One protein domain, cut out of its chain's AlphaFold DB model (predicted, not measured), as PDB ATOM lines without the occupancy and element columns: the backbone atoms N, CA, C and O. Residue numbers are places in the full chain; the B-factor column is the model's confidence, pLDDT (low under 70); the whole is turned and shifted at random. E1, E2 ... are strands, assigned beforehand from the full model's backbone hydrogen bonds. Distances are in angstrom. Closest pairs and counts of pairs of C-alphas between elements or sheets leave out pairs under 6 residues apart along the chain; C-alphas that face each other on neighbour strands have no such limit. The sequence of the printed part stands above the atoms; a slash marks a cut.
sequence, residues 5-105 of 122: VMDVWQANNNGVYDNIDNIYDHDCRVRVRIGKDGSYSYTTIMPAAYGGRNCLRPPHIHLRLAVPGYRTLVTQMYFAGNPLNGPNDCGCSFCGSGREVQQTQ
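This is residues 5 to 105 of the 122 residues of an uncharacterized protein of Edaphochlamys debaryana (UniProt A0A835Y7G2). With little regular structure, this is one strongly twisted sheet, E2 E1 E5 E6, prolonged past E5 by the small hairpin E3 and E4, with long loops making most of the rest. Residues 20 to 25 stick out. The 101 printed residues include six named strands, E1 to E6 along the chain, and no named helix; both sheets are antiparallel, and the class is all strand, with only 31 residues in named elements. It is compact, radius of gyration of the C-alphas 14.2 A, spanning 43 by 34 by 23 A.

E2 is residues 29 to 34, 16.0 A; E1, 5 to 10, 16.7 A, from C-alpha 5 at (-7.265, 26.450, -17.307); E5, 60 to 65, 16.5 A; E6, 73 to 79, 19.5 A, to C-alpha 79 at (-26.125, 36.466, -25.690). E3 is 50 to 52, E4 55 to 57.

N 8 and O 30 of E1 and E2 are 2.9 A apart, N 62 and O 9 of E5 and E1 2.8 A, N 61 and O 77 of E5 and E6 2.9 A, N 57 and O 50 of E4 and E3 2.8 A. E4 runs on into E5 at 56 degrees. Residues 78 to 79 of E6 pair parallel with 103 to 104.

The printed part has no cut. Links E1 to E2 and E2 to E3 are long. Residues 21 to 24 have pLDDT under 70.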
ATOM      1  N   VAL A   5      -7.304  25.421 -16.271       94.75
ATOM      2  CA  VAL A   5      -7.265  26.450 -17.307       94.75
ATOM      3  C   VAL A   5      -8.398  26.210 -18.296       94.75
ATOM      4  O   VAL A   5      -8.618  25.084 -18.746       94.75
ATOM      5  N   MET A   6      -9.101  27.286 -18.630       96.81
ATOM      6  CA  MET A   6     -10.092  27.330 -19.695       96.81
ATOM      7  C   MET A   6      -9.517  28.076 -20.895       96.81
ATOM      8  O   MET A   6      -9.082  29.221 -20.758       96.81
ATOM      9  N   ASP A   7      -9.527  27.440 -22.064       97.75
ATOM     10  CA  ASP A   7      -9.232  28.111 -23.326       97.75
ATOM     11  C   ASP A   7     -10.496  28.834 -23.806       97.75
ATOM     12  O   ASP A   7     -11.576  28.237 -23.860       97.75
ATOM     13  N   VAL A   8     -10.360  30.108 -24.162       97.75
ATOM     14  CA  VAL A   8     -11.445  30.962 -24.656       97.75
ATOM     15  C   VAL A   8     -11.027  31.577 -25.986       97.75
ATOM     16  O   VAL A   8      -9.897  32.049 -26.123       97.75
ATOM     17  N   TRP A   9     -11.929  31.564 -26.969       97.25
ATOM     18  CA  TRP A   9     -11.719  32.224 -28.259       97.25
ATOM     19  C   TRP A   9     -13.036  32.717 -28.860       97.25
ATOM     20  O   TRP A   9     -14.102  32.154 -28.606       97.25
ATOM     21  N   GLN A  10     -12.972  33.771 -29.667       97.19
ATOM     22  CA  GLN A  10     -14.130  34.360 -30.345       97.19
ATOM     23  C   GLN A  10     -13.691  35.101 -31.615       97.19
ATOM     24  O   GLN A  10     -12.499  35.303 -31.834       97.19
ATOM     25  N   ALA A  11     -14.660  35.529 -32.422       95.31
ATOM     26  CA  ALA A  11     -14.425  36.526 -33.459       95.31
ATOM     27  C   ALA A  11     -14.290  37.932 -32.844       95.31
ATOM     28  O   ALA A  11     -14.811  38.204 -31.754       95.31
ATOM     29  N   ASN A  12     -13.651  38.845 -33.569       94.06
ATOM     30  CA  ASN A  12     -13.609  40.254 -33.192       94.06
ATOM     31  C   ASN A  12     -14.954  40.975 -33.452       94.06
ATOM     32  O   ASN A  12     -15.960  40.374 -33.851       94.06
ATOM     33  N   ASN A  13     -14.984  42.293 -33.244       95.06
ATOM     34  CA  ASN A  13     -16.168  43.140 -33.443       95.06
ATOM     35  C   ASN A  13     -16.582  43.312 -34.920       95.06
ATOM     36  O   ASN A  13     -17.615  43.921 -35.183       95.06
ATOM     37  N   ASN A  14     -15.812  42.763 -35.865       92.94
ATOM     38  CA  ASN A  14     -16.138  42.691 -37.291       92.94
ATOM     39  C   ASN A  14     -16.496  41.264 -37.747       92.94
ATOM     40  O   ASN A  14     -16.753  41.047 -38.929       92.94
ATOM     41  N   GLY A  15     -16.509  40.285 -36.836       93.94
ATOM     42  CA  GLY A  15     -16.838  38.896 -37.157       93.94
ATOM     43  C   GLY A  15     -15.674  38.137 -37.800       93.94
ATOM     44  O   GLY A  15     -15.895  37.128 -38.465       93.94
ATOM     45  N   VAL A  16     -14.437  38.607 -37.612       91.81
ATOM     46  CA  VAL A  16     -13.221  37.995 -38.166       91.81
ATOM     47  C   VAL A  16     -12.453  37.278 -37.055       91.81
ATOM     48  O   VAL A  16     -12.329  37.801 -35.948       91.81
ATOM     49  N   TYR A  17     -11.966  36.071 -37.344       91.88
ATOM     50  CA  TYR A  17     -11.050  35.330 -36.476       91.88
ATOM     51  C   TYR A  17      -9.599  35.577 -36.893       91.88
ATOM     52  O   TYR A  17      -9.316  35.728 -38.077       91.88
ATOM     53  N   ASP A  18      -8.682  35.515 -35.930       86.31
ATOM     54  CA  ASP A  18      -7.226  35.624 -36.122       86.31
ATOM     55  C   ASP A  18      -6.631  34.569 -37.077       86.31
ATOM     56  O   ASP A  18      -5.556  34.734 -37.636       86.31
ATOM     57  N   ASN A  19      -7.324  33.455 -37.303       82.31
ATOM     58  CA  ASN A  19      -6.883  32.428 -38.247       82.31
ATOM     59  C   ASN A  19      -7.279  32.721 -39.706       82.31
ATOM     60  O   ASN A  19      -7.016  31.896 -40.584       82.31
ATOM     61  N   ILE A  20      -7.917  33.865 -39.958       74.25
ATOM     62  CA  ILE A  20      -8.217  34.386 -41.288       74.25
ATOM     63  C   ILE A  20      -7.069  35.337 -41.677       74.25
ATOM     64  O   ILE A  20      -6.554  36.081 -40.849       74.25
ATOM     65  N   ASP A  21      -6.622  35.270 -42.931       66.62
ATOM     66  CA  ASP A  21      -5.590  36.147 -43.515       66.62
ATOM     67  C   ASP A  21      -4.138  35.999 -42.998       66.62
ATOM     68  O   ASP A  21      -3.319  36.894 -43.199       66.62
ATOM     69  N   ASN A  22      -3.752  34.847 -42.419       60.12
ATOM     70  CA  ASN A  22      -2.380  34.567 -41.930       60.12
ATOM     71  C   ASN A  22      -1.860  35.562 -40.866       60.12
ATOM     72  O   ASN A  22      -0.650  35.648 -40.626       60.12
ATOM     73  N   ILE A  23      -2.753  36.294 -40.200       57.94
ATOM     74  CA  ILE A  23      -2.406  37.189 -39.097       57.94
ATOM     75  C   ILE A  23      -2.325  36.346 -37.819       57.94
ATOM     76  O   ILE A  23      -3.274  36.224 -37.063       57.94
ATOM     77  N   TYR A  24      -1.174  35.715 -37.571       62.38
ATOM     78  CA  TYR A  24      -0.926  34.953 -36.338       62.38
ATOM     79  C   TYR A  24      -0.711  35.878 -35.123       62.38
ATOM     80  O   TYR A  24       0.348  35.841 -34.498       62.38
ATOM     81  N   ASP A  25      -1.677  36.738 -34.796       70.50
ATOM     82  CA  ASP A  25      -1.585  37.665 -33.657       70.50
ATOM     83  C   ASP A  25      -2.274  37.148 -32.382       70.50
ATOM     84  O   ASP A  25      -2.112  37.739 -31.314       70.50
ATOM     85  N   HIS A  26      -2.971  36.008 -32.471       78.75
ATOM     86  CA  HIS A  26      -3.771  35.445 -31.383       78.75
ATOM     87  C   HIS A  26      -4.844  36.409 -30.843       78.75
ATOM     88  O   HIS A  26      -5.210  36.319 -29.665       78.75
ATOM     89  N   ASP A  27      -5.370  37.308 -31.684       86.44
ATOM     90  CA  ASP A  27      -6.435  38.235 -31.316       86.44
ATOM     91  C   ASP A  27      -7.668  37.478 -30.814       86.44
ATOM     92  O   ASP A  27      -8.036  36.401 -31.294       86.44
ATOM     93  N   CYS A  28      -8.304  38.046 -29.791       94.06
ATOM     94  CA  CYS A  28      -9.502  37.501 -29.167       94.06
ATOM     95  C   CYS A  28      -9.358  36.051 -28.646       94.06
ATOM     96  O   CYS A  28     -10.350  35.318 -28.554       94.06
ATOM     97  N   ARG A  29      -8.141  35.638 -28.252       95.44
ATOM     98  CA  ARG A  29      -7.857  34.359 -27.575       95.44
ATOM     99  C   ARG A  29      -7.248  34.574 -26.197       95.44
ATOM    100  O   ARG A  29      -6.323  35.359 -26.020       95.44
ATOM    101  N   VAL A  30      -7.716  33.820 -25.203       95.38
ATOM    102  CA  VAL A  30      -7.169  33.894 -23.842       95.38
ATOM    103  C   VAL A  30      -7.252  32.550 -23.127       95.38
ATOM    104  O   VAL A  30      -8.163  31.755 -23.344       95.38
ATOM    105  N   ARG A  31      -6.286  32.301 -22.239       95.62
ATOM    106  CA  ARG A  31      -6.337  31.215 -21.258       95.62
ATOM    107  C   ARG A  31      -6.695  31.785 -19.895       95.62
ATOM    108  O   ARG A  31      -5.930  32.566 -19.332       95.62
ATOM    109  N   VAL A  32      -7.848  31.388 -19.367       96.12
ATOM    110  CA  VAL A  32      -8.382  31.873 -18.090       96.12
ATOM    111  C   VAL A  32      -8.104  30.836 -17.007       96.12
ATOM    112  O   VAL A  32      -8.492  29.675 -17.141       96.12
ATOM    113  N   ARG A  33      -7.427  31.245 -15.929       95.00
ATOM    114  CA  ARG A  33      -7.234  30.399 -14.743       95.00
ATOM    115  C   ARG A  33      -8.516  30.371 -13.919       95.00
ATOM    116  O   ARG A  33      -9.100  31.420 -13.660       95.00
ATOM    117  N   ILE A  34      -8.914  29.182 -13.489       95.19
ATOM    118  CA  ILE A  34     -10.089  28.985 -12.641       95.19
ATOM    119  C   ILE A  34      -9.652  28.971 -11.173       95.19
ATOM    120  O   ILE A  34      -8.704  28.277 -10.790       95.19
ATOM    121  N   GLY A  35     -10.347  29.752 -10.348       93.00
ATOM    122  CA  GLY A  35     -10.142  29.834  -8.910       93.00
ATOM    123  C   GLY A  35     -10.378  28.497  -8.208       93.00
ATOM    124  O   GLY A  35     -11.037  27.588  -8.715       93.00
ATOM    125  N   LYS A  36      -9.845  28.359  -6.989       91.50
ATOM    126  CA  LYS A  36     -10.005  27.124  -6.196       91.50
ATOM    127  C   LYS A  36     -11.467  26.815  -5.856       91.50
ATOM    128  O   LYS A  36     -11.778  25.649  -5.617       91.50
ATOM    129  N   ASP A  37     -12.308  27.843  -5.835       92.25
ATOM    130  CA  ASP A  37     -13.759  27.820  -5.634       92.25
ATOM    131  C   ASP A  37     -14.555  27.585  -6.934       92.25
ATOM    132  O   ASP A  37     -15.778  27.507  -6.892       92.25
ATOM    133  N   GLY A  38     -13.878  27.445  -8.080       92.12
ATOM    134  CA  GLY A  38     -14.503  27.266  -9.392       92.12
ATOM    135  C   GLY A  38     -14.840  28.571 -10.114       92.12
ATOM    136  O   GLY A  38     -15.352  28.520 -11.231       92.12
ATOM    137  N   SER A  39     -14.552  29.729  -9.514       95.00
ATOM    138  CA  SER A  39     -14.830  31.030 -10.122       95.00
ATOM    139  C   SER A  39     -13.861  31.364 -11.259       95.00
ATOM    140  O   SER A  39     -12.703  30.938 -11.272       95.00
ATOM    141  N   TYR A  40     -14.327  32.153 -12.225       95.69
ATOM    142  CA  TYR A  40     -13.486  32.737 -13.263       95.69
ATOM    143  C   TYR A  40     -14.045  34.082 -13.715       95.69
ATOM    144  O   TYR A  40     -15.233  34.365 -13.567       95.69
ATOM    145  N   SER A  41     -13.183  34.906 -14.302       95.75
ATOM    146  CA  SER A  41     -13.571  36.166 -14.927       95.75
ATOM    147  C   SER A  41     -12.594  36.509 -16.039       95.75
ATOM    148  O   SER A  41     -11.386  36.339 -15.870       95.75
ATOM    149  N   TYR A  42     -13.100  37.037 -17.144       95.25
ATOM    150  CA  TYR A  42     -12.290  37.682 -18.170       95.25
ATOM    151  C   TYR A  42     -13.106  38.807 -18.808       95.25
ATOM    152  O   TYR A  42     -14.337  38.780 -18.783       95.25
ATOM    153  N   THR A  43     -12.407  39.794 -19.355       96.62
ATOM    154  CA  THR A  43     -13.000  40.932 -20.059       96.62
ATOM    155  C   THR A  43     -12.585  40.853 -21.516       96.62
ATOM    156  O   THR A  43     -11.426  40.574 -21.813       96.62
ATOM    157  N   THR A  44     -13.529  41.092 -22.416       96.62
ATOM    158  CA  THR A  44     -13.327  41.034 -23.864       96.62
ATOM    159  C   THR A  44     -14.226  42.062 -24.549       96.62
ATOM    160  O   THR A  44     -15.097  42.662 -23.914       96.62
ATOM    161  N   ILE A  45     -14.020  42.264 -25.845       95.81
ATOM    162  CA  ILE A  45     -14.950  42.999 -26.699       95.81
ATOM    163  C   ILE A  45     -16.174  42.137 -27.039       95.81
ATOM    164  O   ILE A  45     -16.102  40.907 -27.071       95.81
ATOM    165  N   MET A  46     -17.298  42.780 -27.357       96.75
ATOM    166  CA  MET A  46     -18.467  42.080 -27.890       96.75
ATOM    167  C   MET A  46     -18.136  41.518 -29.288       96.75
ATOM    168  O   MET A  46     -17.812  42.311 -30.178       96.75
ATOM    169  N   PRO A  47     -18.212  40.192 -29.514       97.56
ATOM    170  CA  PRO A  47     -18.031  39.636 -30.850       97.56
ATOM    171  C   PRO A  47     -19.175  40.083 -31.762       97.56
ATOM    172  O   PRO A  47     -20.316  40.228 -31.317       97.56
ATOM    173  N   ALA A  48     -18.901  40.258 -33.051       96.94
ATOM    174  CA  ALA A  48     -19.972  40.366 -34.036       96.94
ATOM    175  C   ALA A  48     -20.457  38.981 -34.487       96.94
ATOM    176  O   ALA A  48     -19.815  37.953 -34.258       96.94
ATOM    177  N   ALA A  49     -21.617  38.962 -35.142       96.12
ATOM    178  CA  ALA A  49     -22.044  37.804 -35.914       96.12
ATOM    179  C   ALA A  49     -21.018  37.531 -37.022       96.12
ATOM    180  O   ALA A  49     -20.489  38.470 -37.618       96.12
ATOM    181  N   TYR A  50     -20.759  36.261 -37.324       93.12
ATOM    182  CA  TYR A  50     -19.860  35.888 -38.415       93.12
ATOM    183  C   TYR A  50     -20.468  34.805 -39.294       93.12
ATOM    184  O   TYR A  50     -21.320  34.026 -38.862       93.12
ATOM    185  N   GLY A  51     -20.000  34.740 -40.536       89.56
ATOM    186  CA  GLY A  51     -20.438  33.767 -41.523       89.56
ATOM    187  C   GLY A  51     -20.542  34.381 -42.914       89.56
ATOM    188  O   GLY A  51     -20.074  35.491 -43.162       89.56
ATOM    189  N   GLY A  52     -21.138  33.637 -43.841       83.44
ATOM    190  CA  GLY A  52     -21.367  34.107 -45.203       83.44
ATOM    191  C   GLY A  52     -22.641  34.946 -45.321       83.44
ATOM    192  O   GLY A  52     -23.509  34.917 -44.453       83.44
ATOM    193  N   ARG A  53     -22.810  35.627 -46.461       81.88
ATOM    194  CA  ARG A  53     -23.973  36.491 -46.762       81.88
ATOM    195  C   ARG A  53     -25.340  35.849 -46.472       81.88
ATOM    196  O   ARG A  53     -26.260  36.550 -46.068       81.88
ATOM    197  N   ASN A  54     -25.466  34.540 -46.687       85.94
ATOM    198  CA  ASN A  54     -26.719  33.794 -46.519       85.94
ATOM    199  C   ASN A  54     -26.753  32.951 -45.243       85.94
ATOM    200  O   ASN A  54     -27.734  32.253 -45.001       85.94
ATOM    201  N   CYS A  55     -25.670  32.955 -44.467       90.31
ATOM    202  CA  CYS A  55     -25.626  32.213 -43.230       90.31
ATOM    203  C   CYS A  55     -24.710  32.884 -42.210       90.31
ATOM    204  O   CYS A  55     -23.485  32.784 -42.301       90.31
ATOM    205  N   LEU A  56     -25.337  33.529 -41.227       93.81
ATOM    206  CA  LEU A  56     -24.687  34.134 -40.077       93.81
ATOM    207  C   LEU A  56     -24.915  33.293 -38.828       93.81
ATOM    208  O   LEU A  56     -26.019  32.817 -38.566       93.81
ATOM    209  N   ARG A  57     -23.868  33.175 -38.023       96.62
ATOM    210  CA  ARG A  57     -23.952  32.675 -36.658       96.62
ATOM    211  C   ARG A  57     -24.167  33.843 -35.694       96.62
ATOM    212  O   ARG A  57     -23.581  34.906 -35.915       96.62
ATOM    213  N   PRO A  58     -24.967  33.673 -34.625       97.38
ATOM    214  CA  PRO A  58     -25.105  34.688 -33.585       97.38
ATOM    215  C   PRO A  58     -23.735  35.025 -32.979       97.38
ATOM    216  O   PRO A  58     -22.859  34.160 -32.979       97.38
ATOM    217  N   PRO A  59     -23.530  36.229 -32.423       97.38
ATOM    218  CA  PRO A  59     -22.383  36.511 -31.565       97.38
ATOM    219  C   PRO A  59     -22.226  35.436 -30.485       97.38
ATOM    220  O   PRO A  59     -23.190  35.115 -29.786       97.38
ATOM    221  N   HIS A  60     -21.029  34.874 -30.347       97.75
ATOM    222  CA  HIS A  60     -20.751  33.857 -29.337       97.75
ATOM    223  C   HIS A  60     -19.286  33.824 -28.941       97.75
ATOM    224  O   HIS A  60     -18.412  34.320 -29.654       97.75
ATOM    225  N   ILE A  61     -19.043  33.187 -27.802       98.00
ATOM    226  CA  ILE A  61     -17.712  32.940 -27.275       98.00
ATOM    227  C   ILE A  61     -17.538  31.442 -27.077       98.00
ATOM    228  O   ILE A  61     -18.367  30.783 -26.448       98.00
ATOM    229  N   HIS A  62     -16.462  30.895 -27.625       97.69
ATOM    230  CA  HIS A  62     -16.112  29.501 -27.435       97.69
ATOM    231  C   HIS A  62     -15.357  29.293 -26.129       97.69
ATOM    232  O   HIS A  62     -14.514  30.105 -25.746       97.69
ATOM    233  N   LEU A  63     -15.627  28.159 -25.485       97.56
ATOM    234  CA  LEU A  63     -14.953  27.735 -24.267       97.56
ATOM    235  C   LEU A  63     -14.513  26.280 -24.408       97.56
ATOM    236  O   LEU A  63     -15.277  25.428 -24.874       97.56
ATOM    237  N   ARG A  64     -13.299  25.979 -23.952       97.69
ATOM    238  CA  ARG A  64     -12.794  24.614 -23.810       97.69
ATOM    239  C   ARG A  64     -12.183  24.417 -22.432       97.69
ATOM    240  O   ARG A  64     -11.315  25.177 -22.018       97.69
ATOM    241  N   LEU A  65     -12.612  23.362 -21.745       96.00
ATOM    242  CA  LEU A  65     -12.071  22.963 -20.448       96.00
ATOM    243  C   LEU A  65     -11.681  21.490 -20.479       96.00
ATOM    244  O   LEU A  65     -12.492  20.626 -20.815       96.00
ATOM    245  N   ALA A  66     -10.446  21.208 -20.070       93.25
ATOM    246  CA  ALA A  66      -9.944  19.862 -19.838       93.25
ATOM    247  C   ALA A  66      -9.492  19.757 -18.376       93.25
ATOM    248  O   ALA A  66      -8.458  20.303 -17.997       93.25
ATOM    249  N   VAL A  67     -10.292  19.079 -17.550       92.62
ATOM    250  CA  VAL A  67     -10.042  18.924 -16.109       92.62
ATOM    251  C   VAL A  67      -9.821  17.444 -15.800       92.62
ATOM    252  O   VAL A  67     -10.674  16.631 -16.167       92.62
ATOM    253  N   PRO A  68      -8.725  17.059 -15.118       90.62
ATOM    254  CA  PRO A  68      -8.500  15.671 -14.726       90.62
ATOM    255  C   PRO A  68      -9.702  15.075 -13.978       90.62
ATOM    256  O   PRO A  68     -10.220  15.678 -13.041       90.62
ATOM    257  N   GLY A  69     -10.149  13.887 -14.398       92.75
ATOM    258  CA  GLY A  69     -11.316  13.205 -13.822       92.75
ATOM    259  C   GLY A  69     -12.679  13.658 -14.367       92.75
ATOM    260  O   GLY A  69     -13.706  13.142 -13.925       92.75
ATOM    261  N   TYR A  70     -12.708  14.573 -15.339       95.06
ATOM    262  CA  TYR A  70     -13.918  15.027 -16.026       95.06
ATOM    263  C   TYR A  70     -13.799  14.830 -17.536       95.06
ATOM    264  O   TYR A  70     -12.704  14.778 -18.097       95.06
ATOM    265  N   ARG A  71     -14.944  14.733 -18.212       95.69
ATOM    266  CA  ARG A  71     -14.996  14.773 -19.672       95.69
ATOM    267  C   ARG A  71     -14.585  16.166 -20.144       95.69
ATOM    268  O   ARG A  71     -15.096  17.161 -19.630       95.69
ATOM    269  N   THR A  72     -13.699  16.226 -21.136       95.44
ATOM    270  CA  THR A  72     -13.364  17.484 -21.812       95.44
ATOM    271  C   THR A  72     -14.627  18.097 -22.396       95.44
ATOM    272  O   THR A  72     -15.364  17.430 -23.124       95.44
ATOM    273  N   LEU A  73     -14.858  19.370 -22.092       96.00
ATOM    274  CA  LEU A  73     -15.968  20.137 -22.634       96.00
ATOM    275  C   LEU A  73     -15.434  21.124 -23.665       96.00
ATOM    276  O   LEU A  73     -14.510  21.880 -23.377       96.00
ATOM    277  N   VAL A  74     -16.052  21.133 -24.843       96.50
ATOM    278  CA  VAL A  74     -15.958  22.221 -25.820       96.50
ATOM    279  C   VAL A  74     -17.378  22.710 -26.057       96.50
ATOM    280  O   VAL A  74     -18.256  21.917 -26.395       96.50
ATOM    281  N   THR A  75     -17.624  23.995 -25.828       96.00
ATOM    282  CA  THR A  75     -18.966  24.577 -25.918       96.00
ATOM    283  C   THR A  75     -18.919  26.036 -26.367       96.00
ATOM    284  O   THR A  75     -17.846  26.577 -26.647       96.00
ATOM    285  N   GLN A  76     -20.093  26.650 -26.487       97.25
ATOM    286  CA  GLN A  76     -20.280  28.042 -26.868       97.25
ATOM    287  C   GLN A  76     -21.231  28.713 -25.879       97.25
ATOM    288  O   GLN A  76     -22.173  28.089 -25.395       97.25
ATOM    289  N   MET A  77     -20.971  29.982 -25.596       97.88
ATOM    290  CA  MET A  77     -21.868  30.871 -24.873       97.88
ATOM    291  C   MET A  77     -22.389  31.939 -25.835       97.88
ATOM    292  O   MET A  77     -21.621  32.495 -26.619       97.88
ATOM    293  N   TYR A  78     -23.687  32.213 -25.768       98.00
ATOM    294  CA  TYR A  78     -24.405  33.182 -26.593       98.00
ATOM    295  C   TYR A  78     -24.974  34.305 -25.733       98.00
ATOM    296  O   TYR A  78     -24.989  34.231 -24.508       98.00
ATOM    297  N   PHE A  79     -25.521  35.329 -26.377       98.19
ATOM    298  CA  PHE A  79     -26.125  36.466 -25.690       98.19
ATOM    299  C   PHE A  79     -27.648  36.383 -25.759       98.19
ATOM    300  O   PHE A  79     -28.222  36.174 -26.833       98.19
ATOM    301  N   ALA A  80     -28.297  36.528 -24.606       97.94
ATOM    302  CA  ALA A  80     -29.745  36.450 -24.488       97.94
ATOM    303  C   ALA A  80     -30.437  37.521 -25.345       97.94
ATOM    304  O   ALA A  80     -29.980  38.658 -25.442       97.94
ATOM    305  N   GLY A  81     -31.545  37.141 -25.987       96.62
ATOM    306  CA  GLY A  81     -32.337  38.039 -26.835       96.62
ATOM    307  C   GLY A  81     -31.735  38.351 -28.211       96.62
ATOM    308  O   GLY A  81     -32.338  39.118 -28.961       96.62
ATOM    309  N   ASN A  82     -30.588  37.768 -28.583       97.00
ATOM    310  CA  ASN A  82     -30.042  37.982 -29.920       97.00
ATOM    311  C   ASN A  82     -30.971  37.377 -31.003       97.00
ATOM    312  O   ASN A  82     -31.295  36.189 -30.915       97.00
ATOM    313  N   PRO A  83     -31.362  38.135 -32.048       96.06
ATOM    314  CA  PRO A  83     -32.270  37.644 -33.089       96.06
ATOM    315  C   PRO A  83     -31.745  36.449 -33.891       96.06
ATOM    316  O   PRO A  83     -32.544  35.725 -34.479       96.06
ATOM    317  N   LEU A  84     -30.427  36.231 -33.928       95.62
ATOM    318  CA  LEU A  84     -29.805  35.105 -34.628       95.62
ATOM    319  C   LEU A  84     -29.782  33.811 -33.799       95.62
ATOM    320  O   LEU A  84     -29.338  32.782 -34.297       95.62
ATOM    321  N   ASN A  85     -30.242  33.823 -32.547       96.12
ATOM    322  CA  ASN A  85     -30.291  32.612 -31.732       96.12
ATOM    323  C   ASN A  85     -31.347  31.613 -32.238       96.12
ATOM    324  O   ASN A  85     -32.320  31.959 -32.912       96.12
ATOM    325  N   GLY A  86     -31.183  30.349 -31.845       93.88
ATOM    326  CA  GLY A  86     -32.155  29.290 -32.094       93.88
ATOM    327  C   GLY A  86     -32.268  28.953 -33.582       93.88
ATOM    328  O   GLY A  86     -31.250  28.622 -34.186       93.88
ATOM    329  N   PRO A  87     -33.469  29.001 -34.185       91.25
ATOM    330  CA  PRO A  87     -33.668  28.603 -35.582       91.25
ATOM    331  C   PRO A  87     -32.920  29.490 -36.590       91.25
ATOM    332  O   PRO A  87     -32.773  29.095 -37.742       91.25
ATOM    333  N   ASN A  88     -32.434  30.659 -36.161       92.56
ATOM    334  CA  ASN A  88     -31.696  31.593 -37.006       92.56
ATOM    335  C   ASN A  88     -30.167  31.370 -36.977       92.56
ATOM    336  O   ASN A  88     -29.461  31.987 -37.774       92.56
ATOM    337  N   ASP A  89     -29.649  30.463 -36.133       93.31
ATOM    338  CA  ASP A  89     -28.238  30.042 -36.152       93.31
ATOM    339  C   ASP A  89     -28.042  28.973 -37.230       93.31
ATOM    340  O   ASP A  89     -27.960  27.770 -36.973       93.31
ATOM    341  N   CYS A  90     -27.992  29.425 -38.477       84.44
ATOM    342  CA  CYS A  90     -27.887  28.562 -39.654       84.44
ATOM    343  C   CYS A  90     -26.567  27.773 -39.727       84.44
ATOM    344  O   CYS A  90     -26.480  26.791 -40.461       84.44
ATOM    345  N   GLY A  91     -25.525  28.217 -39.014       79.38
ATOM    346  CA  GLY A  91     -24.181  27.651 -39.119       79.38
ATOM    347  C   GLY A  91     -23.939  26.487 -38.168       79.38
ATOM    348  O   GLY A  91     -22.922  25.808 -38.297       79.38
ATOM    349  N   CYS A  92     -24.841  26.250 -37.205       81.81
ATOM    350  CA  CYS A  92     -24.714  25.116 -36.304       81.81
ATOM    351  C   CYS A  92     -26.026  24.670 -35.635       81.81
ATOM    352  O   CYS A  92     -26.371  25.097 -34.530       81.81
ATOM    353  N   SER A  93     -26.682  23.670 -36.224       78.38
ATOM    354  CA  SER A  93     -27.948  23.116 -35.717       78.38
ATOM    355  C   SER A  93     -27.852  22.434 -34.344       78.38
ATOM    356  O   SER A  93     -28.867  22.236 -33.681       78.38
ATOM    357  N   PHE A  94     -26.651  22.051 -33.898       84.31
ATOM    358  CA  PHE A  94     -26.429  21.363 -32.618       84.31
ATOM    359  C   PHE A  94     -25.727  22.230 -31.568       84.31
ATOM    360  O   PHE A  94     -25.560  21.787 -30.431       84.31
ATOM    361  N   CYS A  95     -25.340  23.466 -31.903       89.25
ATOM    362  CA  CYS A  95     -24.591  24.317 -30.982       89.25
ATOM    363  C   CYS A  95     -25.475  25.015 -29.946       89.25
ATOM    364  O   CYS A  95     -24.944  25.739 -29.121       89.25
ATOM    365  N   GLY A  96     -26.793  24.798 -29.953       92.88
ATOM    366  CA  GLY A  96     -27.646  25.121 -28.809       92.88
ATOM    367  C   GLY A  96     -27.887  26.609 -28.550       92.88
ATOM    368  O   GLY A  96     -28.308  26.933 -27.445       92.88
ATOM    369  N   SER A  97     -27.705  27.493 -29.536       95.94
ATOM    370  CA  SER A  97     -27.919  28.943 -29.380       95.94
ATOM    371  C   SER A  97     -29.333  29.326 -28.940       95.94
ATOM    372  O   SER A  97     -29.520  30.361 -28.317       95.94
ATOM    373  N   GLY A  98     -30.339  28.486 -29.205       95.19
ATOM    374  CA  GLY A  98     -31.715  28.669 -28.722       95.19
ATOM    375  C   GLY A  98     -31.977  28.174 -27.296       95.19
ATOM    376  O   GLY A  98     -33.104  28.281 -26.823       95.19
ATOM    377  N   ARG A  99     -30.986  27.588 -26.615       95.75
ATOM    378  CA  ARG A  99     -31.133  27.070 -25.249       95.75
ATOM    379  C   ARG A  99     -30.718  28.142 -24.253       95.75
ATOM    380  O   ARG A  99     -29.578  28.590 -24.286       95.75
ATOM    381  N   GLU A 100     -31.604  28.474 -23.320       95.44
ATOM    382  CA  GLU A 100     -31.348  29.478 -22.278       95.44
ATOM    383  C   GLU A 100     -30.082  29.171 -21.464       95.44
ATOM    384  O   GLU A 100     -29.277  30.056 -21.213       95.44
ATOM    385  N   VAL A 101     -29.821  27.892 -21.171       95.69
ATOM    386  CA  VAL A 101     -28.604  27.448 -20.460       95.69
ATOM    387  C   VAL A 101     -27.292  27.702 -21.216       95.69
ATOM    388  O   VAL A 101     -26.226  27.572 -20.626       95.69
ATOM    389  N   GLN A 102     -27.340  28.023 -22.513       96.75
ATOM    390  CA  GLN A 102     -26.168  28.432 -23.294       96.75
ATOM    391  C   GLN A 102     -26.093  29.950 -23.499       96.75
ATOM    392  O   GLN A 102     -25.192  30.429 -24.182       96.75
ATOM    393  N   GLN A 103     -27.019  30.720 -22.931       97.81
ATOM    394  CA  GLN A 103     -27.077  32.165 -23.088       97.81
ATOM    395  C   GLN A 103     -26.662  32.872 -21.798       97.81
ATOM    396  O   GLN A 103     -26.924  32.402 -20.694       97.81
ATOM    397  N   THR A 104     -26.037  34.035 -21.940       97.88
ATOM    398  CA  THR A 104     -25.814  34.982 -20.851       97.88
ATOM    399  C   THR A 104     -26.623  36.248 -21.094       97.88
ATOM    400  O   THR A 104     -26.724  36.736 -22.223       97.88
ATOM    401  N   GLN A 105     -27.201  36.795 -20.028       97.75
ATOM    402  CA  GLN A 105     -27.788  38.126 -20.043       97.75
ATOM    403  C   GLN A 105     -26.740  39.125 -19.560       97.75
ATOM    404  O   GLN A 105     -26.120  38.918 -18.517       97.75
TER     405      GLN A 105